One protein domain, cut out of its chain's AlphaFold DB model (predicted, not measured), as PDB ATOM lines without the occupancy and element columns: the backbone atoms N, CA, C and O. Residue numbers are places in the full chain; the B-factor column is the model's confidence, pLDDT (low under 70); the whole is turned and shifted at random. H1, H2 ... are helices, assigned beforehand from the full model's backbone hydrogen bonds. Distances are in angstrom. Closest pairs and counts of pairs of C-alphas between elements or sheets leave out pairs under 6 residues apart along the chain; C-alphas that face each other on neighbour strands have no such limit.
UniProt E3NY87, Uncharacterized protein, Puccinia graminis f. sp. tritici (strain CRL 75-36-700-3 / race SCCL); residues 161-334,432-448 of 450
ATOM      1  N   SER A 161      94.534 -23.297  63.142       87.44
ATOM      2  CA  SER A 161      93.736 -22.850  61.995       87.44
ATOM      3  C   SER A 161      92.434 -22.171  62.421       87.44
ATOM      4  O   SER A 161      91.977 -21.255  61.747       87.44
ATOM      5  N   PHE A 162      91.853 -22.579  63.556       91.44
ATOM      6  CA  PHE A 162      90.672 -21.919  64.118       91.44
ATOM      7  C   PHE A 162      90.996 -20.476  64.511       91.44
ATOM      8  O   PHE A 162      90.295 -19.556  64.102       91.44
ATOM      9  N   LEU A 163      92.085 -20.267  65.257       94.38
ATOM     10  CA  LEU A 163      92.504 -18.928  65.672       94.38
ATOM     11  C   LEU A 163      92.878 -18.059  64.464       94.38
ATOM     12  O   LEU A 163      92.464 -16.907  64.378       94.38
ATOM     13  N   GLN A 164      93.607 -18.627  63.502       93.62
ATOM     14  CA  GLN A 164      93.981 -17.921  62.281       93.62
ATOM     15  C   GLN A 164      92.744 -17.505  61.466       93.62
ATOM     16  O   GLN A 164      92.681 -16.370  60.994       93.62
ATOM     17  N   LYS A 165      91.721 -18.370  61.375       93.31
ATOM     18  CA  LYS A 165      90.421 -18.023  60.779       93.31
ATOM     19  C   LYS A 165      89.796 -16.817  61.485       93.31
ATOM     20  O   LYS A 165      89.400 -15.884  60.802       93.31
ATOM     21  N   ARG A 166      89.764 -16.790  62.826       95.12
ATOM     22  CA  ARG A 166      89.200 -15.659  63.596       95.12
ATOM     23  C   ARG A 166      89.923 -14.339  63.354       95.12
ATOM     24  O   ARG A 166      89.273 -13.307  63.231       95.12
ATOM     25  N   ILE A 167      91.249 -14.377  63.238       96.44
ATOM     26  CA  ILE A 167      92.047 -13.191  62.910       96.44
ATOM     27  C   ILE A 167      91.663 -12.657  61.522       96.44
ATOM     28  O   ILE A 167      91.420 -11.463  61.368       96.44
ATOM     29  N   PHE A 168      91.558 -13.527  60.514       96.00
ATOM     30  CA  PHE A 168      91.160 -13.099  59.171       96.00
ATOM     31  C   PHE A 168      89.692 -12.670  59.086       96.00
ATOM     32  O   PHE A 168      89.390 -11.716  58.380       96.00
ATOM     33  N   GLU A 169      88.792 -13.312  59.830       95.50
ATOM     34  CA  GLU A 169      87.397 -12.879  59.976       95.50
ATOM     35  C   GLU A 169      87.307 -11.474  60.584       95.50
ATOM     36  O   GLU A 169      86.540 -10.652  60.094       95.50
ATOM     37  N   MET A 170      88.118 -11.163  61.601       95.88
ATOM     38  CA  MET A 170      88.197  -9.818  62.180       95.88
ATOM     39  C   MET A 170      88.654  -8.786  61.138       95.88
ATOM     40  O   MET A 170      88.006  -7.753  60.984       95.88
ATOM     41  N   LEU A 171      89.738  -9.065  60.404       95.94
ATOM     42  CA  LEU A 171      90.245  -8.167  59.356       95.94
ATOM     43  C   LEU A 171      89.239  -7.985  58.215       95.94
ATOM     44  O   LEU A 171      89.041  -6.868  57.741       95.94
ATOM     45  N   LEU A 172      88.563  -9.065  57.816       95.00
ATOM     46  CA  LEU A 172      87.471  -9.013  56.852       95.00
ATOM     47  C   LEU A 172      86.330  -8.137  57.378       95.00
ATOM     48  O   LEU A 172      85.854  -7.277  56.652       95.00
ATOM     49  N   GLY A 173      85.927  -8.300  58.640       94.44
ATOM     50  CA  GLY A 173      84.881  -7.487  59.261       94.44
ATOM     51  C   GLY A 173      85.196  -5.994  59.186       94.44
ATOM     52  O   GLY A 173      84.325  -5.205  58.831       94.44
ATOM     53  N   ILE A 174      86.456  -5.617  59.434       94.12
ATOM     54  CA  ILE A 174      86.909  -4.226  59.313       94.12
ATOM     55  C   ILE A 174      86.827  -3.752  57.860       94.12
ATOM     56  O   ILE A 174      86.252  -2.699  57.600       94.12
ATOM     57  N   ALA A 175      87.350  -4.532  56.909       93.94
ATOM     58  CA  ALA A 175      87.305  -4.183  55.489       93.94
ATOM     59  C   ALA A 175      85.864  -3.979  54.988       93.94
ATOM     60  O   ALA A 175      85.597  -3.026  54.263       93.94
ATOM     61  N   LEU A 176      84.927  -4.824  55.427       93.75
ATOM     62  CA  LEU A 176      83.511  -4.723  55.069       93.75
ATOM     63  C   LEU A 176      82.844  -3.479  55.670       93.75
ATOM     64  O   LEU A 176      82.056  -2.832  54.983       93.75
ATOM     65  N   CYS A 177      83.169  -3.113  56.915       92.00
ATOM     66  CA  CYS A 177      82.696  -1.859  57.509       92.00
ATOM     67  C   CYS A 177      83.228  -0.637  56.746       92.00
ATOM     68  O   CYS A 177      82.470   0.293  56.477       92.00
ATOM     69  N   MET A 178      84.510  -0.653  56.367       91.31
ATOM     70  CA  MET A 178      85.126   0.436  55.604       91.31
ATOM     71  C   MET A 178      84.517   0.561  54.207       91.31
ATOM     72  O   MET A 178      84.118   1.653  53.814       91.31
ATOM     73  N   GLU A 179      84.370  -0.549  53.478       92.06
ATOM     74  CA  GLU A 179      83.731  -0.548  52.160       92.06
ATOM     75  C   GLU A 179      82.281  -0.055  52.252       92.06
ATOM     76  O   GLU A 179      81.877   0.795  51.465       92.06
ATOM     77  N   CYS A 180      81.513  -0.512  53.247       91.19
ATOM     78  CA  CYS A 180      80.148  -0.039  53.479       91.19
ATOM     79  C   CYS A 180      80.082   1.484  53.672       91.19
ATOM     80  O   CYS A 180      79.244   2.143  53.053       91.19
ATOM     81  N   ASN A 181      80.983   2.048  54.481       90.00
ATOM     82  CA  ASN A 181      81.036   3.487  54.726       90.00
ATOM     83  C   ASN A 181      81.391   4.277  53.453       90.00
ATOM     84  O   ASN A 181      80.733   5.262  53.122       90.00
ATOM     85  N   GLU A 182      82.391   3.823  52.697       89.50
ATOM     86  CA  GLU A 182      82.802   4.478  51.450       89.50
ATOM     87  C   GLU A 182      81.725   4.399  50.360       89.50
ATOM     88  O   GLU A 182      81.491   5.369  49.635       89.50
ATOM     89  N   LEU A 183      81.011   3.274  50.270       90.50
ATOM     90  CA  LEU A 183      79.853   3.137  49.387       90.50
ATOM     91  C   LEU A 183      78.767   4.143  49.762       90.50
ATOM     92  O   LEU A 183      78.279   4.863  48.898       90.50
ATOM     93  N   PHE A 184      78.440   4.250  51.048       89.50
ATOM     94  CA  PHE A 184      77.435   5.192  51.528       89.50
ATOM     95  C   PHE A 184      77.793   6.655  51.215       89.50
ATOM     96  O   PHE A 184      76.930   7.419  50.776       89.50
ATOM     97  N   LYS A 185      79.065   7.047  51.375       90.69
ATOM     98  CA  LYS A 185      79.549   8.381  50.981       90.69
ATOM     99  C   LYS A 185      79.344   8.631  49.485       90.69
ATOM    100  O   LYS A 185      78.727   9.630  49.118       90.69
ATOM    101  N   LYS A 186      79.758   7.693  48.627       90.62
ATOM    102  CA  LYS A 186      79.577   7.798  47.167       90.62
ATOM    103  C   LYS A 186      78.112   7.838  46.744       90.62
ATOM    104  O   LYS A 186      77.744   8.585  45.842       90.62
ATOM    105  N   GLU A 187      77.257   7.058  47.397       90.69
ATOM    106  CA  GLU A 187      75.821   7.079  47.126       90.69
ATOM    107  C   GLU A 187      75.204   8.451  47.430       90.69
ATOM    108  O   GLU A 187      74.366   8.914  46.655       90.69
ATOM    109  N   LYS A 188      75.644   9.120  48.505       90.19
ATOM    110  CA  LYS A 188      75.258  10.505  48.822       90.19
ATOM    111  C   LYS A 188      75.841  11.520  47.843       90.19
ATOM    112  O   LYS A 188      75.181  12.505  47.523       90.19
ATOM    113  N   GLU A 189      77.060  11.309  47.354       92.06
ATOM    114  CA  GLU A 189      77.640  12.159  46.309       92.06
ATOM    115  C   GLU A 189      76.793  12.118  45.035       92.06
ATOM    116  O   GLU A 189      76.504  13.171  44.470       92.06
ATOM    117  N   TYR A 190      76.307  10.940  44.625       89.56
ATOM    118  CA  TYR A 190      75.407  10.823  43.470       89.56
ATOM    119  C   TYR A 190      74.119  11.634  43.631       89.56
ATOM    120  O   TYR A 190      73.658  12.219  42.657       89.56
ATOM    121  N   GLU A 191      73.567  11.710  44.844       87.69
ATOM    122  CA  GLU A 191      72.377  12.519  45.144       87.69
ATOM    123  C   GLU A 191      72.636  14.029  45.065       87.69
ATOM    124  O   GLU A 191      71.703  14.803  44.856       87.69
ATOM    125  N   ARG A 192      73.894  14.455  45.229       89.50
ATOM    126  CA  ARG A 192      74.311  15.865  45.213       89.50
ATOM    127  C   ARG A 192      74.809  16.335  43.846       89.50
ATOM    128  O   ARG A 192      74.963  17.540  43.646       89.50
ATOM    129  N   LEU A 193      75.089  15.420  42.916       88.56
ATOM    130  CA  LEU A 193      75.620  15.773  41.602       88.56
ATOM    131  C   LEU A 193      74.561  16.502  40.750       88.56
ATOM    132  O   LEU A 193      73.477  15.960  40.508       88.56
ATOM    133  N   PRO A 194      74.864  17.711  40.242       84.06
ATOM    134  CA  PRO A 194      73.919  18.469  39.438       84.06
ATOM    135  C   PRO A 194      73.700  17.803  38.075       84.06
ATOM    136  O   PRO A 194      74.644  17.359  37.424       84.06
ATOM    137  N   GLY A 195      72.447  17.782  37.616       86.81
ATOM    138  CA  GLY A 195      72.089  17.328  36.268       86.81
ATOM    139  C   GLY A 195      71.812  15.830  36.117       86.81
ATOM    140  O   GLY A 195      71.539  15.404  35.000       86.81
ATOM    141  N   LEU A 196      71.837  15.048  37.201       88.75
ATOM    142  CA  LEU A 196      71.385  13.653  37.195       88.75
ATOM    143  C   LEU A 196      69.900  13.542  37.551       88.75
ATOM    144  O   LEU A 196      69.413  14.154  38.503       88.75
ATOM    145  N   THR A 197      69.181  12.718  36.801       90.88
ATOM    146  CA  THR A 197      67.812  12.303  37.115       90.88
ATOM    147  C   THR A 197      67.796  11.246  38.224       90.88
ATOM    148  O   THR A 197      68.782  10.553  38.479       90.88
ATOM    149  N   GLN A 198      66.641  11.064  38.870       89.00
ATOM    150  CA  GLN A 198      66.465  10.026  39.897       89.00
ATOM    151  C   GLN A 198      66.698   8.603  39.362       89.00
ATOM    152  O   GLN A 198      67.212   7.744  40.078       89.00
ATOM    153  N   GLU A 199      66.356   8.351  38.098       91.88
ATOM    154  CA  GLU A 199      66.577   7.058  37.443       91.88
ATOM    155  C   GLU A 199      68.071   6.783  37.241       91.88
ATOM    156  O   GLU A 199      68.543   5.685  37.540       91.88
ATOM    157  N   GLU A 200      68.836   7.794  36.827       92.56
ATOM    158  CA  GLU A 200      70.288   7.685  36.668       92.56
ATOM    159  C   GLU A 200      71.007   7.527  38.012       92.56
ATOM    160  O   GLU A 200      71.944   6.734  38.113       92.56
ATOM    161  N   ILE A 201      70.555   8.226  39.062       90.81
ATOM    162  CA  ILE A 201      71.073   8.036  40.427       90.81
ATOM    163  C   ILE A 201      70.832   6.590  40.869       90.81
ATOM    164  O   ILE A 201      71.761   5.922  41.324       90.81
ATOM    165  N   LYS A 202      69.611   6.072  40.692       91.94
ATOM    166  CA  LYS A 202      69.271   4.691  41.060       91.94
ATOM    167  C   LYS A 202      70.111   3.669  40.290       91.94
ATOM    168  O   LYS A 202      70.587   2.713  40.899       91.94
ATOM    169  N   ALA A 203      70.329   3.883  38.991       92.06
ATOM    170  CA  ALA A 203      71.185   3.027  38.172       92.06
ATOM    171  C   ALA A 203      72.639   3.035  38.670       92.06
ATOM    172  O   ALA A 203      73.208   1.973  38.907       92.06
ATOM    173  N   LYS A 204      73.209   4.217  38.950       92.38
ATOM    174  CA  LYS A 204      74.568   4.339  39.508       92.38
ATOM    175  C   LYS A 204      74.720   3.638  40.856       92.38
ATOM    176  O   LYS A 204      75.730   2.973  41.079       92.38
ATOM    177  N   LYS A 205      73.732   3.762  41.751       91.31
ATOM    178  CA  LYS A 205      73.734   3.045  43.036       91.31
ATOM    179  C   LYS A 205      73.685   1.532  42.829       91.31
ATOM    180  O   LYS A 205      74.460   0.818  43.455       91.31
ATOM    181  N   ALA A 206      72.819   1.047  41.938       89.25
ATOM    182  CA  ALA A 206      72.713  -0.379  41.637       89.25
ATOM    183  C   ALA A 206      74.024  -0.946  41.064       89.25
ATOM    184  O   ALA A 206      74.492  -1.981  41.538       89.25
ATOM    185  N   ASP A 207      74.652  -0.241  40.119       90.19
ATOM    186  CA  ASP A 207      75.942  -0.632  39.541       90.19
ATOM    187  C   ASP A 207      77.033  -0.697  40.615       90.19
ATOM    188  O   ASP A 207      77.736  -1.703  40.730       90.19
ATOM    189  N   LEU A 208      77.132   0.336  41.456       88.62
ATOM    190  CA  LEU A 208      78.104   0.397  42.547       88.62
ATOM    191  C   LEU A 208      77.901  -0.745  43.561       88.62
ATOM    192  O   LEU A 208      78.858  -1.398  43.972       88.62
ATOM    193  N   GLN A 209      76.651  -1.026  43.928       86.06
ATOM    194  CA  GLN A 209      76.295  -2.093  44.865       86.06
ATOM    195  C   GLN A 209      76.491  -3.500  44.284       86.06
ATOM    196  O   GLN A 209      76.715  -4.440  45.047       86.06
ATOM    197  N   SER A 210      76.414  -3.661  42.960       85.06
ATOM    198  CA  SER A 210      76.553  -4.964  42.292       85.06
ATOM    199  C   SER A 210      77.967  -5.548  42.383       85.06
ATOM    200  O   SER A 210      78.130  -6.766  42.375       85.06
ATOM    201  N   VAL A 211      78.978  -4.684  42.510       84.56
ATOM    202  CA  VAL A 211      80.397  -5.064  42.623       84.56
ATOM    203  C   VAL A 211      80.941  -4.959  44.050       84.56
ATOM    204  O   VAL A 211      82.074  -5.359  44.300       84.56
ATOM    205  N   ALA A 212      80.147  -4.427  44.984       87.50
ATOM    206  CA  ALA A 212      80.526  -4.257  46.381       87.50
ATOM    207  C   ALA A 212      80.653  -5.609  47.092       87.50
ATOM    208  O   ALA A 212      79.663  -6.339  47.220       87.50
ATOM    209  N   VAL A 213      81.830  -5.919  47.641       89.94
ATOM    210  CA  VAL A 213      82.056  -7.186  48.358       89.94
ATOM    211  C   VAL A 213      81.156  -7.257  49.591       89.94
ATOM    212  O   VAL A 213      80.520  -8.284  49.824       89.94
ATOM    213  N   PHE A 214      80.987  -6.149  50.315       86.88
ATOM    214  CA  PHE A 214      80.049  -5.983  51.428       86.88
ATOM    215  C   PHE A 214      78.650  -6.547  51.149       86.88
ATOM    216  O   PHE A 214      78.024  -7.120  52.051       86.88
ATOM    217  N   ARG A 215      78.166  -6.427  49.906       84.12
ATOM    218  CA  ARG A 215      76.822  -6.854  49.506       84.12
ATOM    219  C   ARG A 215      76.829  -8.138  48.680       84.12
ATOM    220  O   ARG A 215      76.193  -9.107  49.083       84.12
ATOM    221  N   ALA A 216      77.535  -8.142  47.555       83.12
ATOM    222  CA  ALA A 216      77.526  -9.225  46.574       83.12
ATOM    223  C   ALA A 216      78.512 -10.360  46.903       83.12
ATOM    224  O   ALA A 216      78.375 -11.471  46.394       83.12
ATOM    225  N   GLY A 217      79.487 -10.101  47.775       84.75
ATOM    226  CA  GLY A 217      80.540 -11.051  48.117       84.75
ATOM    227  C   GLY A 217      81.605 -11.200  47.028       84.75
ATOM    228  O   GLY A 217      81.571 -10.519  46.005       84.75
ATOM    229  N   PRO A 218      82.585 -12.097  47.226       82.00
ATOM    230  CA  PRO A 218      83.753 -12.232  46.350       82.00
ATOM    231  C   PRO A 218      83.469 -12.940  45.005       82.00
ATOM    232  O   PRO A 218      84.393 -13.445  44.370       82.00
ATOM    233  N   GLY A 219      82.205 -13.044  44.575       75.25
ATOM    234  CA  GLY A 219      81.783 -13.676  43.312       75.25
ATOM    235  C   GLY A 219      81.931 -15.206  43.233       75.25
ATOM    236  O   GLY A 219      81.400 -15.829  42.320       75.25
ATOM    237  N   THR A 220      82.628 -15.829  44.186       77.38
ATOM    238  CA  THR A 220      82.874 -17.283  44.256       77.38
ATOM    239  C   THR A 220      81.934 -18.029  45.202       77.38
ATOM    240  O   THR A 220      81.957 -19.259  45.247       77.38
ATOM    241  N   LEU A 221      81.122 -17.301  45.969       80.69
ATOM    242  CA  LEU A 221      80.226 -17.834  46.991       80.69
ATOM    243  C   LEU A 221      78.767 -17.592  46.611       80.69
ATOM    244  O   LEU A 221      78.441 -16.603  45.955       80.69
ATOM    245  N   SER A 222      77.881 -18.478  47.070       88.44
ATOM    246  CA  SER A 222      76.445 -18.202  47.033       88.44
ATOM    247  C   SER A 222      76.107 -17.033  47.968       88.44
ATOM    248  O   SER A 222      76.820 -16.778  48.942       88.44
ATOM    249  N   ALA A 223      74.990 -16.341  47.721       86.75
ATOM    250  CA  ALA A 223      74.533 -15.257  48.594       86.75
ATOM    251  C   ALA A 223      74.299 -15.728  50.045       86.75
ATOM    252  O   ALA A 223      74.587 -14.999  50.994       86.75
ATOM    253  N   VAL A 224      73.832 -16.970  50.219       88.38
ATOM    254  CA  VAL A 224      73.605 -17.586  51.535       88.38
ATOM    255  C   VAL A 224      74.930 -17.808  52.263       88.38
ATOM    256  O   VAL A 224      75.078 -17.386  53.412       88.38
ATOM    257  N   ASP A 225      75.912 -18.413  51.594       86.69
ATOM    258  CA  ASP A 225      77.231 -18.662  52.188       86.69
ATOM    259  C   ASP A 225      77.955 -17.353  52.500       86.69
ATOM    260  O   ASP A 225      78.603 -17.226  53.541       86.69
ATOM    261  N   TRP A 226      77.802 -16.348  51.633       90.19
ATOM    262  CA  TRP A 226      78.354 -15.023  51.873       90.19
ATOM    263  C   TRP A 226      77.710 -14.333  53.076       90.19
ATOM    264  O   TRP A 226      78.421 -13.767  53.905       90.19
ATOM    265  N   SER A 227      76.386 -14.427  53.232       87.94
ATOM    266  CA  SER A 227      75.693 -13.883  54.405       87.94
ATOM    267  C   SER A 227      76.226 -14.497  55.706       87.94
ATOM    268  O   SER A 227      76.516 -13.775  56.665       87.94
ATOM    269  N   ILE A 228      76.461 -15.816  55.719       87.38
ATOM    270  CA  ILE A 228      77.070 -16.513  56.860       87.38
ATOM    271  C   ILE A 228      78.504 -16.023  57.100       87.38
ATOM    272  O   ILE A 228      78.831 -15.656  58.228       87.38
ATOM    273  N   ALA A 229      79.347 -15.968  56.066       89.81
ATOM    274  CA  ALA A 229      80.740 -15.535  56.186       89.81
ATOM    275  C   ALA A 229      80.861 -14.087  56.689       89.81
ATOM    276  O   ALA A 229      81.636 -13.801  57.602       89.81
ATOM    277  N   ARG A 230      80.039 -13.177  56.156       90.31
ATOM    278  CA  ARG A 230      79.957 -11.775  56.588       90.31
ATOM    279  C   ARG A 230      79.550 -11.661  58.056       90.31
ATOM    280  O   ARG A 230      80.124 -10.882  58.813       90.31
ATOM    281  N   LYS A 231      78.585 -12.470  58.484       88.62
ATOM    282  CA  LYS A 231      78.154 -12.529  59.881       88.62
ATOM    283  C   LYS A 231      79.245 -13.078  60.803       88.62
ATOM    284  O   LYS A 231      79.417 -12.551  61.898       88.62
ATOM    285  N   GLU A 232      79.991 -14.096  60.373       90.06
ATOM    286  CA  GLU A 232      81.167 -14.602  61.097       90.06
ATOM    287  C   GLU A 232      82.260 -13.534  61.224       90.06
ATOM    288  O   GLU A 232      82.819 -13.377  62.309       90.06
ATOM    289  N   ALA A 233      82.475 -12.733  60.179       92.94
ATOM    290  CA  ALA A 233      83.407 -11.611  60.189       92.94
ATOM    291  C   ALA A 233      83.027 -10.528  61.218       92.94
ATOM    292  O   ALA A 233      83.835 -10.174  62.080       92.94
ATOM    293  N   TYR A 234      81.772 -10.060  61.211       91.50
ATOM    294  CA  TYR A 234      81.286  -9.109  62.225       91.50
ATOM    295  C   TYR A 234      81.292  -9.695  63.637       91.50
ATOM    296  O   TYR A 234      81.584  -8.997  64.608       91.50
ATOM    297  N   GLY A 235      81.006 -10.989  63.762       91.12
ATOM    298  CA  GLY A 235      81.119 -11.721  65.015       91.12
ATOM    299  C   GLY A 235      82.534 -11.714  65.579       91.12
ATOM    300  O   GLY A 235      82.744 -11.337  66.729       91.12
ATOM    301  N   ALA A 236      83.519 -12.100  64.770       93.25
ATOM    302  CA  ALA A 236      84.918 -12.123  65.182       93.25
ATOM    303  C   ALA A 236      85.424 -10.724  65.557       93.25
ATOM    304  O   ALA A 236      86.078 -10.583  66.593       93.25
ATOM    305  N   LEU A 237      85.073  -9.705  64.762       93.81
ATOM    306  CA  LEU A 237      85.415  -8.311  65.032       93.81
ATOM    307  C   LEU A 237      84.799  -7.816  66.346       93.81
ATOM    308  O   LEU A 237      85.522  -7.359  67.227       93.81
ATOM    309  N   SER A 238      83.481  -7.951  66.507       92.38
ATOM    310  CA  SER A 238      82.769  -7.484  67.704       92.38
ATOM    311  C   SER A 238      83.298  -8.136  68.983       92.38
ATOM    312  O   SER A 238      83.543  -7.452  69.977       92.38
ATOM    313  N   ILE A 239      83.569  -9.445  68.948       93.19
ATOM    314  CA  ILE A 239      84.155 -10.170  70.079       93.19
ATOM    315  C   ILE A 239      85.571  -9.689  70.388       93.19
ATOM    316  O   ILE A 239      85.882  -9.488  71.560       93.19
ATOM    317  N   PHE A 240      86.417  -9.477  69.377       92.75
ATOM    318  CA  PHE A 240      87.781  -8.999  69.602       92.75
ATOM    319  C   PHE A 240      87.803  -7.599  70.220       92.75
ATOM    320  O   PHE A 240      88.513  -7.374  71.196       92.75
ATOM    321  N   LEU A 241      86.986  -6.674  69.712       90.06
ATOM    322  CA  LEU A 241      86.914  -5.317  70.260       90.06
ATOM    323  C   LEU A 241      86.387  -5.307  71.709       90.06
ATOM    324  O   LEU A 241      86.834  -4.508  72.531       90.06
ATOM    325  N   THR A 242      85.480  -6.232  72.040       90.38
ATOM    326  CA  THR A 242      84.864  -6.319  73.376       90.38
ATOM    327  C   THR A 242      85.748  -7.047  74.399       90.38
ATOM    328  O   THR A 242      85.881  -6.604  75.539       90.38
ATOM    329  N   PHE A 243      86.343  -8.178  74.011       90.38
ATOM    330  CA  PHE A 243      86.972  -9.149  74.921       90.38
ATOM    331  C   PHE A 243      88.399  -9.563  74.518       90.38
ATOM    332  O   PHE A 243      89.025 -10.361  75.218       90.38
ATOM    333  N   GLY A 244      88.914  -9.082  73.386       91.00
ATOM    334  CA  GLY A 244      90.171  -9.549  72.802       91.00
ATOM    335  C   GLY A 244      90.127 -11.019  72.373       91.00
ATOM    336  O   GLY A 244      89.066 -11.623  72.195       91.00
ATOM    337  N   VAL A 245      91.311 -11.622  72.235       93.19
ATOM    338  CA  VAL A 245      91.501 -13.022  71.818       93.19
ATOM    339  C   VAL A 245      90.776 -14.022  72.729       93.19
ATOM    340  O   VAL A 245      90.243 -15.016  72.232       93.19
ATOM    341  N   ALA A 246      90.701 -13.765  74.042       92.69
ATOM    342  CA  ALA A 246      90.014 -14.643  75.000       92.69
ATOM    343  C   ALA A 246      88.562 -14.926  74.579       92.69
ATOM    344  O   ALA A 246      88.076 -16.057  74.691       92.69
ATOM    345  N   GLY A 247      87.892 -13.904  74.036       92.06
ATOM    346  CA  GLY A 247      86.510 -13.973  73.584       92.06
ATOM    347  C   GLY A 247      86.263 -15.044  72.524       92.06
ATOM    348  O   GLY A 247      85.219 -15.700  72.537       92.06
ATOM    349  N   TRP A 248      87.226 -15.281  71.632       93.12
ATOM    350  CA  TRP A 248      87.058 -16.185  70.494       93.12
ATOM    351  C   TRP A 248      86.940 -17.664  70.877       93.12
ATOM    352  O   TRP A 248      86.397 -18.446  70.100       93.12
ATOM    353  N   PHE A 249      87.411 -18.082  72.055       91.94
ATOM    354  CA  PHE A 249      87.417 -19.506  72.421       91.94
ATOM    355  C   PHE A 249      86.071 -20.024  72.928       91.94
ATOM    356  O   PHE A 249      85.779 -21.219  72.795       91.94
ATOM    357  N   SER A 250      85.255 -19.148  73.509       86.56
ATOM    358  CA  SER A 250      83.968 -19.493  74.124       86.56
ATOM    359  C   SER A 250      82.780 -18.743  73.509       86.56
ATOM    360  O   SER A 250      81.632 -19.081  73.813       86.56
ATOM    361  N   SER A 251      83.039 -17.790  72.606       84.81
ATOM    362  CA  SER A 251      82.025 -17.010  71.891       84.81
ATOM    363  C   SER A 251      82.042 -17.293  70.391       84.81
ATOM    364  O   SER A 251      83.013 -17.801  69.835       84.81
ATOM    365  N   PHE A 252      80.928 -16.995  69.725       77.19
ATOM    366  CA  PHE A 252      80.740 -17.160  68.281       77.19
ATOM    367  C   PHE A 252      81.015 -18.576  67.731       77.19
ATOM    368  O   PHE A 252      81.244 -18.756  66.538       77.19
ATOM    369  N   THR A 253      80.953 -19.620  68.567       71.06
ATOM    370  CA  THR A 253      81.226 -21.017  68.164       71.06
ATOM    371  C   THR A 253      80.112 -21.646  67.318       71.06
ATOM    372  O   THR A 253      80.255 -22.765  66.840       71.06
ATOM    373  N   ASN A 254      78.971 -20.965  67.171       75.56
ATOM    374  CA  ASN A 254      77.853 -21.383  66.329       75.56
ATOM    375  C   ASN A 254      77.160 -20.144  65.747       75.56
ATOM    376  O   ASN A 254      76.341 -19.529  66.429       75.56
ATOM    377  N   HIS A 255      77.445 -19.801  64.486       73.31
ATOM    378  CA  HIS A 255      76.899 -18.610  63.816       73.31
ATOM    379  C   HIS A 255      75.363 -18.571  63.767       73.31
ATOM    380  O   HIS A 255      74.777 -17.497  63.639       73.31
ATOM    381  N   ARG A 256      74.683 -19.724  63.884       78.00
ATOM    382  CA  ARG A 256      73.211 -19.802  63.863       78.00
ATOM    383  C   ARG A 256      72.570 -19.215  65.116       78.00
ATOM    384  O   ARG A 256      71.383 -18.921  65.100       78.00
ATOM    385  N   LYS A 257      73.335 -19.081  66.204       79.56
ATOM    386  CA  LYS A 257      72.853 -18.546  67.486       79.56
ATOM    387  C   LYS A 257      73.113 -17.055  67.665       79.56
ATOM    388  O   LYS A 257      72.585 -16.477  68.602       79.56
ATOM    389  N   TYR A 258      73.896 -16.451  66.781       81.12
ATOM    390  CA  TYR A 258      74.137 -15.012  66.772       81.12
ATOM    391  C   TYR A 258      73.236 -14.393  65.713       81.12
ATOM    392  O   TYR A 258      72.875 -15.070  64.761       81.12
ATOM    393  N   ASN A 259      72.871 -13.133  65.832       84.50
ATOM    394  CA  ASN A 259      72.270 -12.332  64.770       84.50
ATOM    395  C   ASN A 259      73.014 -10.989  64.679       84.50
ATOM    396  O   ASN A 259      73.949 -10.738  65.439       84.50
ATOM    397  N   LEU A 260      72.657 -10.132  63.723       83.06
ATOM    398  CA  LEU A 260      73.332  -8.836  63.591       83.06
ATOM    399  C   LEU A 260      73.069  -7.908  64.783       83.06
ATOM    400  O   LEU A 260      73.941  -7.111  65.116       83.06
ATOM    401  N   ALA A 261      71.926  -8.041  65.465       87.88
ATOM    402  CA  ALA A 261      71.655  -7.290  66.688       87.88
ATOM    403  C   ALA A 261      72.592  -7.711  67.836       87.88
ATOM    404  O   ALA A 261      73.035  -6.853  68.594       87.88
ATOM    405  N   ASP A 262      72.967  -8.994  67.924       89.50
ATOM    406  CA  ASP A 262      74.003  -9.460  68.854       89.50
ATOM    407  C   ASP A 262      75.357  -8.807  68.538       89.50
ATOM    408  O   ASP A 262      76.016  -8.292  69.441       89.50
ATOM    409  N   CYS A 263      75.764  -8.789  67.261       88.94
ATOM    410  CA  CYS A 263      77.009  -8.139  66.836       88.94
ATOM    411  C   CYS A 263      76.990  -6.636  67.147       88.94
ATOM    412  O   CYS A 263      77.971  -6.107  67.660       88.94
ATOM    413  N   TYR A 264      75.870  -5.958  66.885       88.31
ATOM    414  CA  TYR A 264      75.696  -4.535  67.175       88.31
ATOM    415  C   TYR A 264      75.751  -4.237  68.679       88.31
ATOM    416  O   TYR A 264      76.443  -3.311  69.100       88.31
ATOM    417  N   GLY A 265      75.083  -5.049  69.505       91.00
ATOM    418  CA  GLY A 265      75.137  -4.916  70.961       91.00
ATOM    419  C   GLY A 265      76.556  -5.089  71.509       91.00
ATOM    420  O   GLY A 265      76.991  -4.308  72.353       91.00
ATOM    421  N   LEU A 266      77.312  -6.058  70.981       91.94
ATOM    422  CA  LEU A 266      78.721  -6.254  71.333       91.94
ATOM    423  C   LEU A 266      79.602  -5.083  70.872       91.94
ATOM    424  O   LEU A 266      80.416  -4.603  71.650       91.94
ATOM    425  N   ILE A 267      79.412  -4.567  69.655       91.19
ATOM    426  CA  ILE A 267      80.142  -3.379  69.175       91.19
ATOM    427  C   ILE A 267      79.839  -2.157  70.047       91.19
ATOM    428  O   ILE A 267      80.751  -1.406  70.364       91.19
ATOM    429  N   THR A 268      78.593  -1.987  70.493       91.75
ATOM    430  CA  THR A 268      78.215  -0.891  71.400       91.75
ATOM    431  C   THR A 268      78.931  -1.014  72.748       91.75
ATOM    432  O   THR A 268      79.433  -0.026  73.276       91.75
ATOM    433  N   LEU A 269      79.040  -2.231  73.295       91.12
ATOM    434  CA  LEU A 269      79.842  -2.481  74.499       91.12
ATOM    435  C   LEU A 269      81.329  -2.200  74.259       91.12
ATOM    436  O   LEU A 269      81.994  -1.648  75.132       91.12
ATOM    437  N   ALA A 270      81.853  -2.562  73.089       90.56
ATOM    438  CA  ALA A 270      83.233  -2.279  72.728       90.56
ATOM    439  C   ALA A 270      83.512  -0.775  72.592       90.56
ATOM    440  O   ALA A 270      84.551  -0.320  73.060       90.56
ATOM    441  N   ASP A 271      82.593  -0.008  72.004       90.19
ATOM    442  CA  ASP A 271      82.688   1.451  71.905       90.19
ATOM    443  C   ASP A 271      82.727   2.084  73.302       90.19
ATOM    444  O   ASP A 271      83.681   2.780  73.638       90.19
ATOM    445  N   GLN A 272      81.782   1.719  74.178       90.38
ATOM    446  CA  GLN A 272      81.790   2.172  75.573       90.38
ATOM    447  C   GLN A 272      83.088   1.796  76.290       90.38
ATOM    448  O   GLN A 272      83.638   2.605  77.034       90.38
ATOM    449  N   ARG A 273      83.605   0.586  76.057       86.44
ATOM    450  CA  ARG A 273      84.888   0.154  76.609       86.44
ATOM    451  C   ARG A 273      86.029   1.048  76.146       86.44
ATOM    452  O   ARG A 273      86.797   1.501  76.986       86.44
ATOM    453  N   ILE A 274      86.131   1.324  74.849       84.06
ATOM    454  CA  ILE A 274      87.167   2.195  74.280       84.06
ATOM    455  C   ILE A 274      87.090   3.601  74.887       84.06
ATOM    456  O   ILE A 274      88.119   4.141  75.282       84.06
ATOM    457  N   GLU A 275      85.893   4.165  75.045       86.06
ATOM    458  CA  GLU A 275      85.715   5.486  75.662       86.06
ATOM    459  C   GLU A 275      86.191   5.541  77.115       86.06
ATOM    460  O   GLU A 275      86.686   6.569  77.565       86.06
ATOM    461  N   GLN A 276      86.077   4.443  77.864       84.12
ATOM    462  CA  GLN A 276      86.631   4.387  79.219       84.12
ATOM    463  C   GLN A 276      88.150   4.228  79.208       84.12
ATOM    464  O   GLN A 276      88.825   4.793  80.061       84.12
ATOM    465  N   LEU A 277      88.702   3.510  78.226       78.00
ATOM    466  CA  LEU A 277      90.151   3.367  78.075       78.00
ATOM    467  C   LEU A 277      90.840   4.681  77.715       78.00
ATOM    468  O   LEU A 277      91.923   4.936  78.230       78.00
ATOM    469  N   LYS A 278      90.203   5.534  76.904       80.62
ATOM    470  CA  LYS A 278      90.717   6.873  76.565       80.62
ATOM    471  C   LYS A 278      90.888   7.791  77.779       80.62
ATOM    472  O   LYS A 278      91.691   8.710  77.729       80.62
ATOM    473  N   LYS A 279      90.152   7.547  78.868       81.81
ATOM    474  CA  LYS A 279      90.228   8.343  80.106       81.81
ATOM    475  C   LYS A 279      91.393   7.945  81.012       81.81
ATOM    476  O   LYS A 279      91.587   8.564  82.054       81.81
ATOM    477  N   ILE A 280      92.114   6.876  80.679       72.81
ATOM    478  CA  ILE A 280      93.258   6.405  81.460       72.81
ATOM    479  C   ILE A 280      94.501   7.180  80.985       72.81
ATOM    480  O   ILE A 280      94.809   7.100  79.796       72.81
ATOM    481  N   PRO A 281      95.214   7.902  81.874       64.88
ATOM    482  CA  PRO A 281      96.394   8.688  81.501       64.88
ATOM    483  C   PRO A 281      97.486   7.849  80.818       64.88
ATOM    484  O   PRO A 281      97.709   6.689  81.188       64.88
ATOM    485  N   ALA A 282      98.166   8.432  79.825       56.44
ATOM    486  CA  ALA A 282      99.148   7.746  78.977       56.44
ATOM    487  C   ALA A 282     100.397   7.271  79.749       56.44
ATOM    488  O   ALA A 282     100.945   6.200  79.503       56.44
ATOM    489  N   ASP A 283     100.777   8.042  80.751       51.50
ATOM    490  CA  ASP A 283     101.821   7.843  81.752       51.50
ATOM    491  C   ASP A 283     101.499   6.726  82.773       51.50
ATOM    492  O   ASP A 283     102.384   6.244  83.478       51.50
ATOM    493  N   GLY A 284     100.257   6.221  82.791       42.94
ATOM    494  CA  GLY A 284      99.834   5.016  83.520       42.94
ATOM    495  C   GLY A 284      99.748   3.737  82.666       42.94
ATOM    496  O   GLY A 284      99.347   2.684  83.176       42.94
ATOM    497  N   ILE A 285     100.103   3.801  81.371       43.56
ATOM    498  CA  ILE A 285      99.993   2.683  80.404       43.56
ATOM    499  C   ILE A 285     101.079   1.615  80.606       43.56
ATOM    500  O   ILE A 285     101.049   0.543  79.996       43.56
ATOM    501  N   GLU A 286     101.992   1.803  81.550       44.12
ATOM    502  CA  GLU A 286     102.826   0.707  82.009       44.12
ATOM    503  C   GLU A 286     102.000  -0.251  82.887       44.12
ATOM    504  O   GLU A 286     101.899  -0.102  84.099       44.12
ATOM    505  N   THR A 287     101.436  -1.283  82.235       42.56
ATOM    506  CA  THR A 287     100.943  -2.587  82.756       42.56
ATOM    507  C   THR A 287      99.429  -2.856  82.851       42.56
ATOM    508  O   THR A 287      99.063  -4.021  83.034       42.56
ATOM    509  N   THR A 288      98.528  -1.883  82.659       43.56
ATOM    510  CA  THR A 288      97.088  -2.083  82.977       43.56
ATOM    511  C   THR A 288      96.110  -2.113  81.797       43.56
ATOM    512  O   THR A 288      94.993  -2.600  81.982       43.56
ATOM    513  N   HIS A 289      96.484  -1.683  80.585       52.41
ATOM    514  CA  HIS A 289      95.523  -1.600  79.474       52.41
ATOM    515  C   HIS A 289      94.947  -2.994  79.121       52.41
ATOM    516  O   HIS A 289      95.699  -3.869  78.708       52.41
ATOM    517  N   PRO A 290      93.628  -3.235  79.218       51.00
ATOM    518  CA  PRO A 290      93.013  -4.573  79.252       51.00
ATOM    519  C   PRO A 290      93.009  -5.360  77.941       51.00
ATOM    520  O   PRO A 290      92.556  -6.501  77.909       51.00
ATOM    521  N   LEU A 291      93.480  -4.782  76.831       55.50
ATOM    522  CA  LEU A 291      93.844  -5.579  75.650       55.50
ATOM    523  C   LEU A 291      95.321  -5.997  75.665       55.50
ATOM    524  O   LEU A 291      95.665  -6.968  75.016       55.50
ATOM    525  N   VAL A 292      96.190  -5.327  76.418       56.12
ATOM    526  CA  VAL A 292      97.623  -5.661  76.566       56.12
ATOM    527  C   VAL A 292      97.971  -6.135  77.987       56.12
ATOM    528  O   VAL A 292      99.134  -6.372  78.304       56.12
ATOM    529  N   SER A 293      96.958  -6.319  78.832       57.31
ATOM    530  CA  SER A 293      97.010  -6.952  80.144       57.31
ATOM    531  C   SER A 293      96.085  -8.180  80.153       57.31
ATOM    532  O   SER A 293      95.164  -8.294  79.342       57.31
ATOM    533  N   GLY A 294      96.385  -9.160  81.008       71.56
ATOM    534  CA  GLY A 294      95.672 -10.444  81.058       71.56
ATOM    535  C   GLY A 294      96.315 -11.570  80.236       71.56
ATOM    536  O   GLY A 294      97.439 -11.451  79.743       71.56
ATOM    537  N   GLY A 295      95.591 -12.686  80.102       84.62
ATOM    538  CA  GLY A 295      96.144 -13.965  79.632       84.62
ATOM    539  C   GLY A 295      96.518 -14.055  78.146       84.62
ATOM    540  O   GLY A 295      97.073 -15.072  77.745       84.62
ATOM    541  N   TRP A 296      96.225 -13.025  77.340       90.94
ATOM    542  CA  TRP A 296      96.501 -12.966  75.890       90.94
ATOM    543  C   TRP A 296      97.239 -11.689  75.455       90.94
ATOM    544  O   TRP A 296      97.049 -11.188  74.343       90.94
ATOM    545  N   LYS A 297      98.036 -11.105  76.354       85.19
ATOM    546  CA  LYS A 297      98.681  -9.804  76.142       85.19
ATOM    547  C   LYS A 297      99.546  -9.728  74.879       85.19
ATOM    548  O   LYS A 297      99.520  -8.705  74.197       85.19
ATOM    549  N   TYR A 298     100.304 -10.777  74.555       87.50
ATOM    550  CA  TYR A 298     101.256 -10.758  73.446       87.50
ATOM    551  C   TYR A 298     100.523 -10.815  72.109       87.50
ATOM    552  O   TYR A 298     100.803 -10.008  71.222       87.50
ATOM    553  N   LEU A 299      99.560 -11.729  71.957       92.44
ATOM    554  CA  LEU A 299      98.798 -11.841  70.721       92.44
ATOM    555  C   LEU A 299      97.848 -10.657  70.519       92.44
ATOM    556  O   LEU A 299      97.777 -10.133  69.410       92.44
ATOM    557  N   ASN A 300      97.157 -10.193  71.563       91.88
ATOM    558  CA  ASN A 300      96.327  -8.994  71.451       91.88
ATOM    559  C   ASN A 300      97.167  -7.770  71.054       91.88
ATOM    560  O   ASN A 300      96.799  -7.067  70.115       91.88
ATOM    561  N   GLY A 301      98.299  -7.531  71.729       86.75
ATOM    562  CA  GLY A 301      99.192  -6.410  71.424       86.75
ATOM    563  C   GLY A 301      99.736  -6.473  69.998       86.75
ATOM    564  O   GLY A 301      99.727  -5.473  69.285       86.75
ATOM    565  N   PHE A 302     100.118  -7.664  69.536       90.38
ATOM    566  CA  PHE A 302     100.523  -7.877  68.149       90.38
ATOM    567  C   PHE A 302      99.402  -7.556  67.152       90.38
ATOM    568  O   PHE A 302      99.642  -6.844  66.180       90.38
ATOM    569  N   LEU A 303      98.178  -8.039  67.385       92.94
ATOM    570  CA  LEU A 303      97.043  -7.772  66.495       92.94
ATOM    571  C   LEU A 303      96.674  -6.285  66.474       92.94
ATOM    572  O   LEU A 303      96.427  -5.743  65.400       92.94
ATOM    573  N   LEU A 304      96.707  -5.606  67.621       88.69
ATOM    574  CA  LEU A 304      96.543  -4.151  67.684       88.69
ATOM    575  C   LEU A 304      97.651  -3.425  66.913       88.69
ATOM    576  O   LEU A 304      97.360  -2.499  66.164       88.69
ATOM    577  N   GLY A 305      98.899  -3.886  67.019       87.62
ATOM    578  CA  GLY A 305     100.015  -3.379  66.223       87.62
ATOM    579  C   GLY A 305      99.796  -3.557  64.718       87.62
ATOM    580  O   GLY A 305     100.041  -2.627  63.951       87.62
ATOM    581  N   VAL A 306      99.267  -4.709  64.288       91.00
ATOM    582  CA  VAL A 306      98.886  -4.958  62.885       91.00
ATOM    583  C   VAL A 306      97.802  -3.977  62.433       91.00
ATOM    584  O   VAL A 306      97.919  -3.411  61.344       91.00
ATOM    585  N   LEU A 307      96.774  -3.739  63.251       90.00
ATOM    586  CA  LEU A 307      95.707  -2.782  62.939       90.00
ATOM    587  C   LEU A 307      96.226  -1.341  62.870       90.00
ATOM    588  O   LEU A 307      95.913  -0.624  61.922       90.00
ATOM    589  N   ASN A 308      97.077  -0.934  63.811       86.69
ATOM    590  CA  ASN A 308      97.675   0.399  63.823       86.69
ATOM    591  C   ASN A 308      98.575   0.630  62.596       86.69
ATOM    592  O   ASN A 308      98.427   1.612  61.869       86.69
ATOM    593  N   ALA A 309      99.450  -0.331  62.283       86.69
ATOM    594  CA  ALA A 309     100.331  -0.275  61.115       86.69
ATOM    595  C   ALA A 309      99.575  -0.279  59.772       86.69
ATOM    596  O   ALA A 309     100.147   0.073  58.737       86.69
ATOM    597  N   SER A 310      98.303  -0.684  59.789       85.88
ATOM    598  CA  SER A 310      97.425  -0.706  58.621       85.88
ATOM    599  C   SER A 310      96.866   0.686  58.274       85.88
ATOM    600  O   SER A 310      96.465   0.895  57.139       85.88
ATOM    601  N   LYS A 311      96.881   1.671  59.192       86.12
ATOM    602  CA  LYS A 311      96.378   3.046  58.940       86.12
ATOM    603  C   LYS A 311      94.995   3.078  58.262       86.12
ATOM    604  O   LYS A 311      94.736   3.885  57.373       86.12
ATOM    605  N   ILE A 312      94.115   2.169  58.683       87.31
ATOM    606  CA  ILE A 312      92.831   1.864  58.030       87.31
ATOM    607  C   ILE A 312      91.960   3.109  57.764       87.31
ATOM    608  O   ILE A 312      91.442   3.202  56.651       87.31
ATOM    609  N   PRO A 313      91.808   4.075  58.698       83.12
ATOM    610  CA  PRO A 313      90.930   5.231  58.481       83.12
ATOM    611  C   PRO A 313      91.324   6.115  57.293       83.12
ATOM    612  O   PRO A 313      90.460   6.738  56.688       83.12
ATOM    613  N   THR A 314      92.611   6.158  56.945       84.44
ATOM    614  CA  THR A 314      93.148   7.014  55.876       84.44
ATOM    615  C   THR A 314      93.651   6.204  54.680       84.44
ATOM    616  O   THR A 314      94.399   6.733  53.861       84.44
ATOM    617  N   ALA A 315      93.330   4.907  54.613       87.19
ATOM    618  CA  ALA A 315      93.906   3.998  53.631       87.19
ATOM    619  C   ALA A 315      93.253   4.132  52.243       87.19
ATOM    620  O   ALA A 315      92.057   3.882  52.083       87.19
ATOM    621  N   ASP A 316      94.055   4.434  51.223       88.62
ATOM    622  CA  ASP A 316      93.663   4.402  49.815       88.62
ATOM    623  C   ASP A 316      93.731   2.987  49.201       88.62
ATOM    624  O   ASP A 316      94.179   2.014  49.815       88.62
ATOM    625  N   SER A 317      93.295   2.857  47.945       86.31
ATOM    626  CA  SER A 317      93.272   1.575  47.223       86.31
ATOM    627  C   SER A 317      94.646   0.887  47.142       86.31
ATOM    628  O   SER A 317      94.750  -0.333  47.311       86.31
ATOM    629  N   ALA A 318      95.724   1.650  46.931       87.69
ATOM    630  CA  ALA A 318      97.072   1.092  46.862       87.69
ATOM    631  C   ALA A 318      97.529   0.584  48.238       87.69
ATOM    632  O   ALA A 318      98.143  -0.485  48.336       87.69
ATOM    633  N   GLN A 319      97.178   1.306  49.302       90.62
ATOM    634  CA  GLN A 319      97.431   0.914  50.683       90.62
ATOM    635  C   GLN A 319      96.653  -0.352  51.055       90.62
ATOM    636  O   GLN A 319      97.264  -1.265  51.606       90.62
ATOM    637  N   TRP A 320      95.378  -0.497  50.670       90.81
ATOM    638  CA  TRP A 320      94.631  -1.759  50.836       90.81
ATOM    639  C   TRP A 320      95.303  -2.940  50.126       90.81
ATOM    640  O   TRP A 320      95.460  -4.019  50.710       90.81
ATOM    641  N   GLY A 321      95.802  -2.718  48.908       90.56
ATOM    642  CA  GLY A 321      96.603  -3.703  48.185       90.56
ATOM    643  C   GLY A 321      97.882  -4.105  48.932       90.56
ATOM    644  O   GLY A 321      98.200  -5.292  49.018       90.56
ATOM    645  N   LEU A 322      98.605  -3.146  49.515       89.94
ATOM    646  CA  LEU A 322      99.825  -3.403  50.287       89.94
ATOM    647  C   LEU A 322      99.540  -4.099  51.627       89.94
ATOM    648  O   LEU A 322     100.270  -5.016  52.007       89.94
ATOM    649  N   MET A 323      98.478  -3.693  52.323       91.69
ATOM    650  CA  MET A 323      98.052  -4.282  53.595       91.69
ATOM    651  C   MET A 323      97.763  -5.770  53.452       91.69
ATOM    652  O   MET A 323      98.273  -6.556  54.241       91.69
ATOM    653  N   SER A 324      97.034  -6.175  52.407       90.81
ATOM    654  CA  SER A 324      96.719  -7.592  52.181       90.81
ATOM    655  C   SER A 324      97.976  -8.470  52.068       90.81
ATOM    656  O   SER A 324      98.033  -9.555  52.649       90.81
ATOM    657  N   LYS A 325      99.027  -7.969  51.399       91.62
ATOM    658  CA  LYS A 325     100.330  -8.643  51.293       91.62
ATOM    659  C   LYS A 325     101.029  -8.719  52.649       91.62
ATOM    660  O   LYS A 325     101.448  -9.797  53.059       91.62
ATOM    661  N   ARG A 326     101.078  -7.600  53.380       91.44
ATOM    662  CA  ARG A 326     101.672  -7.547  54.725       91.44
ATOM    663  C   ARG A 326     100.968  -8.489  55.695       91.44
ATOM    664  O   ARG A 326     101.638  -9.190  56.446       91.44
ATOM    665  N   TRP A 327      99.639  -8.546  55.674       92.94
ATOM    666  CA  TRP A 327      98.864  -9.474  56.496       92.94
ATOM    667  C   TRP A 327      99.210 -10.928  56.169       92.94
ATOM    668  O   TRP A 327      99.431 -11.708  57.090       92.94
ATOM    669  N   ALA A 328      99.338 -11.287  54.887       89.19
ATOM    670  CA  ALA A 328      99.733 -12.635  54.478       89.19
ATOM    671  C   ALA A 328     101.152 -13.014  54.951       89.19
ATOM    672  O   ALA A 328     101.378 -14.147  55.377       89.19
ATOM    673  N   GLU A 329     102.095 -12.072  54.912       89.62
ATOM    674  CA  GLU A 329     103.483 -12.270  55.358       89.62
ATOM    675  C   GLU A 329     103.620 -12.305  56.889       89.62
ATOM    676  O   GLU A 329     104.476 -13.009  57.424       89.62
ATOM    677  N   THR A 330     102.768 -11.562  57.598       89.38
ATOM    678  CA  THR A 330     102.873 -11.347  59.050       89.38
ATOM    679  C   THR A 330     102.057 -12.369  59.847       89.38
ATOM    680  O   THR A 330     102.507 -12.866  60.880       89.38
ATOM    681  N   LEU A 331     100.867 -12.745  59.370       93.00
ATOM    682  CA  LEU A 331      99.906 -13.600  60.085       93.00
ATOM    683  C   LEU A 331     100.121 -15.090  59.784       93.00
ATOM    684  O   LEU A 331      99.187 -15.833  59.461       93.00
ATOM    685  N   THR A 332     101.376 -15.533  59.877       90.56
ATOM    686  CA  THR A 332     101.753 -16.930  59.632       90.56
ATOM    687  C   THR A 332     101.462 -17.816  60.850       90.56
ATOM    688  O   THR A 332     101.535 -17.343  61.989       90.56
ATOM    689  N   PRO A 333     101.215 -19.128  60.664       89.94
ATOM    690  CA  PRO A 333     101.045 -20.055  61.784       89.94
ATOM    691  C   PRO A 333     102.239 -20.077  62.746       89.94
ATOM    692  O   PRO A 333     102.060 -20.270  63.943       89.94
ATOM    693  N   ALA A 334     103.464 -19.877  62.249       85.25
ATOM    694  CA  ALA A 334     104.650 -19.841  63.100       85.25
ATOM    695  C   ALA A 334     104.663 -18.592  63.995       85.25
ATOM    696  O   ALA A 334     104.836 -18.726  65.203       85.25
ATOM    697  N   ARG A 432      71.597   6.876  62.736       47.38
ATOM    698  CA  ARG A 432      71.633   6.301  61.378       47.38
ATOM    699  C   ARG A 432      71.919   4.802  61.397       47.38
ATOM    700  O   ARG A 432      71.260   4.056  60.680       47.38
ATOM    701  N   ALA A 433      72.820   4.337  62.261       40.28
ATOM    702  CA  ALA A 433      73.084   2.910  62.438       40.28
ATOM    703  C   ALA A 433      71.838   2.164  62.954       40.28
ATOM    704  O   ALA A 433      71.501   1.092  62.451       40.28
ATOM    705  N   ARG A 434      71.096   2.754  63.903       41.66
ATOM    706  CA  ARG A 434      69.833   2.184  64.410       41.66
ATOM    707  C   ARG A 434      68.733   2.147  63.344       41.66
ATOM    708  O   ARG A 434      67.957   1.194  63.311       41.66
ATOM    709  N   GLU A 435      68.650   3.157  62.481       41.09
ATOM    710  CA  GLU A 435      67.686   3.209  61.371       41.09
ATOM    711  C   GLU A 435      68.038   2.218  60.250       41.09
ATOM    712  O   GLU A 435      67.160   1.478  59.803       41.09
ATOM    713  N   ALA A 436      69.317   2.104  59.884       40.19
ATOM    714  CA  ALA A 436      69.799   1.140  58.896       40.19
ATOM    715  C   ALA A 436      69.585  -0.313  59.352       40.19
ATOM    716  O   ALA A 436      69.151  -1.153  58.567       40.19
ATOM    717  N   VAL A 437      69.799  -0.611  60.638       39.31
ATOM    718  CA  VAL A 437      69.505  -1.935  61.215       39.31
ATOM    719  C   VAL A 437      68.002  -2.230  61.197       39.31
ATOM    720  O   VAL A 437      67.610  -3.352  60.888       39.31
ATOM    721  N   LYS A 438      67.138  -1.242  61.467       42.44
ATOM    722  CA  LYS A 438      65.678  -1.421  61.372       42.44
ATOM    723  C   LYS A 438      65.216  -1.691  59.940       42.44
ATOM    724  O   LYS A 438      64.398  -2.587  59.746       42.44
ATOM    725  N   GLN A 439      65.739  -0.954  58.961       38.66
ATOM    726  CA  GLN A 439      65.452  -1.199  57.543       38.66
ATOM    727  C   GLN A 439      65.957  -2.573  57.099       38.66
ATOM    728  O   GLN A 439      65.213  -3.321  56.477       38.66
ATOM    729  N   PHE A 440      67.165  -2.956  57.505       37.09
ATOM    730  CA  PHE A 440      67.755  -4.236  57.128       37.09
ATOM    731  C   PHE A 440      67.023  -5.443  57.741       37.09
ATOM    732  O   PHE A 440      66.777  -6.432  57.056       37.09
ATOM    733  N   ILE A 441      66.612  -5.361  59.013       40.84
ATOM    734  CA  ILE A 441      65.780  -6.395  59.658       40.84
ATOM    735  C   ILE A 441      64.422  -6.519  58.954       40.84
ATOM    736  O   ILE A 441      63.895  -7.622  58.828       40.84
ATOM    737  N   HIS A 442      63.852  -5.402  58.494       40.38
ATOM    738  CA  HIS A 442      62.597  -5.409  57.749       40.38
ATOM    739  C   HIS A 442      62.756  -6.056  56.365       40.38
ATOM    740  O   HIS A 442      61.916  -6.859  55.976       40.38
ATOM    741  N   GLU A 443      63.852  -5.777  55.659       41.50
ATOM    742  CA  GLU A 443      64.150  -6.366  54.347       41.50
ATOM    743  C   GLU A 443      64.469  -7.870  54.428       41.50
ATOM    744  O   GLU A 443      63.973  -8.635  53.604       41.50
ATOM    745  N   GLU A 444      65.216  -8.333  55.441       39.16
ATOM    746  CA  GLU A 444      65.450  -9.775  55.629       39.16
ATOM    747  C   GLU A 444      64.186 -10.539  56.051       39.16
ATOM    748  O   GLU A 444      64.016 -11.680  55.631       39.16
ATOM    749  N   ALA A 445      63.278  -9.923  56.818       38.66
ATOM    750  CA  ALA A 445      61.998 -10.543  57.173       38.66
ATOM    751  C   ALA A 445      61.087 -10.747  55.948       38.66
ATOM    752  O   ALA A 445      60.381 -11.749  55.867       38.66
ATOM    753  N   VAL A 446      61.138  -9.832  54.974       42.97
ATOM    754  CA  VAL A 446      60.369  -9.924  53.721       42.97
ATOM    755  C   VAL A 446      60.961 -10.969  52.763       42.97
ATOM    756  O   VAL A 446      60.223 -11.563  51.986       42.97
ATOM    757  N   CYS A 447      62.264 -11.254  52.842       36.47
ATOM    758  CA  CYS A 447      62.912 -12.311  52.054       36.47
ATOM    759  C   CYS A 447      62.819 -13.722  52.666       36.47
ATOM    760  O   CYS A 447      63.277 -14.667  52.031       36.47
ATOM    761  N   SER A 448      62.284 -13.878  53.882       36.97
ATOM    762  CA  SER A 448      62.131 -15.184  54.551       36.97
ATOM    763  C   SER A 448      60.730 -15.805  54.449       36.97
ATOM    764  O   SER A 448      60.530 -16.897  54.979       36.97
TER     765      SER A 448
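What this domain is: This is residues 161 to 334 and 432 to 448 of the 450 residues of an uncharacterized protein of Puccinia graminis f. sp. tritici (strain CRL 75-36-700-3 / race SCCL) (UniProt E3NY87). A long helix, H1, runs through the body; H4 crosses its first half with H6 packed side by side with H4, and H2 folds back along the last part of H1 as a hairpin arm. H7 and H8 form a loose pair on the side of H1 away from H4, and H9 lies loosely beside H6. The printed part has 191 residues with nine named helices, H1 to H9 in chain order, and no named strand: all helix. It is compact, with a radius of gyration of the C-alphas of 18.6 A, yet elongated, spanning 58 by 37 by 34 A.

How they stand to each other: H1, residues 161 to 192, touches H4, residues 223 to 243, with residues 166 to 174 alone, about perpendicular at 75 degrees; their closest C-alphas, of Glu 169 and Ala 233, are 4.2 A apart. H4 touches H6, residues 260 to 277, at a shallow tilt of 25 degrees, the same way, closest at C-alphas 242 and 270, 4.4 A. H1 and H2, residues 198 to 211, touch as a hairpin, closest at C-alphas 190 and 201, 6.0 A. H3, residues 213 to 216, touches H1, closest at C-alphas 176 and 214, 5.2 A; H5, residues 247 to 250, touches H4, closest at C-alphas 239 and 247, 5.7 A. H7, residues 297 to 309, and H8, residues 317 to 330, are each near H1. H9, residues 432 to 446, is close to but not clearly touching H6, with C-alphas 261 and 437 closest at 8.0 A. Every O i to N i+4 pair is within hydrogen-bond range in H1, H4, H6, H7 and H9; H2 and H8 have 9 of 10 each, and H3 and H5 are too short for such a pair.

Where its parts are: H1 runs 46.5 A from C-alpha 161 at (93.736, -22.850, 61.995); H4 measures 29.8 A and H6 25.3 A. H9 ends at C-alpha 446, (60.369, -9.924, 53.721).

The domain as a whole: Residues 335 to 431 are not printed, and C-alphas 334 and 432 are 42.1 A apart across this cut. The link H6 to H7 is long, 19 residues. Residues 281 to 293 and 432 to 448 have pLDDT under 70.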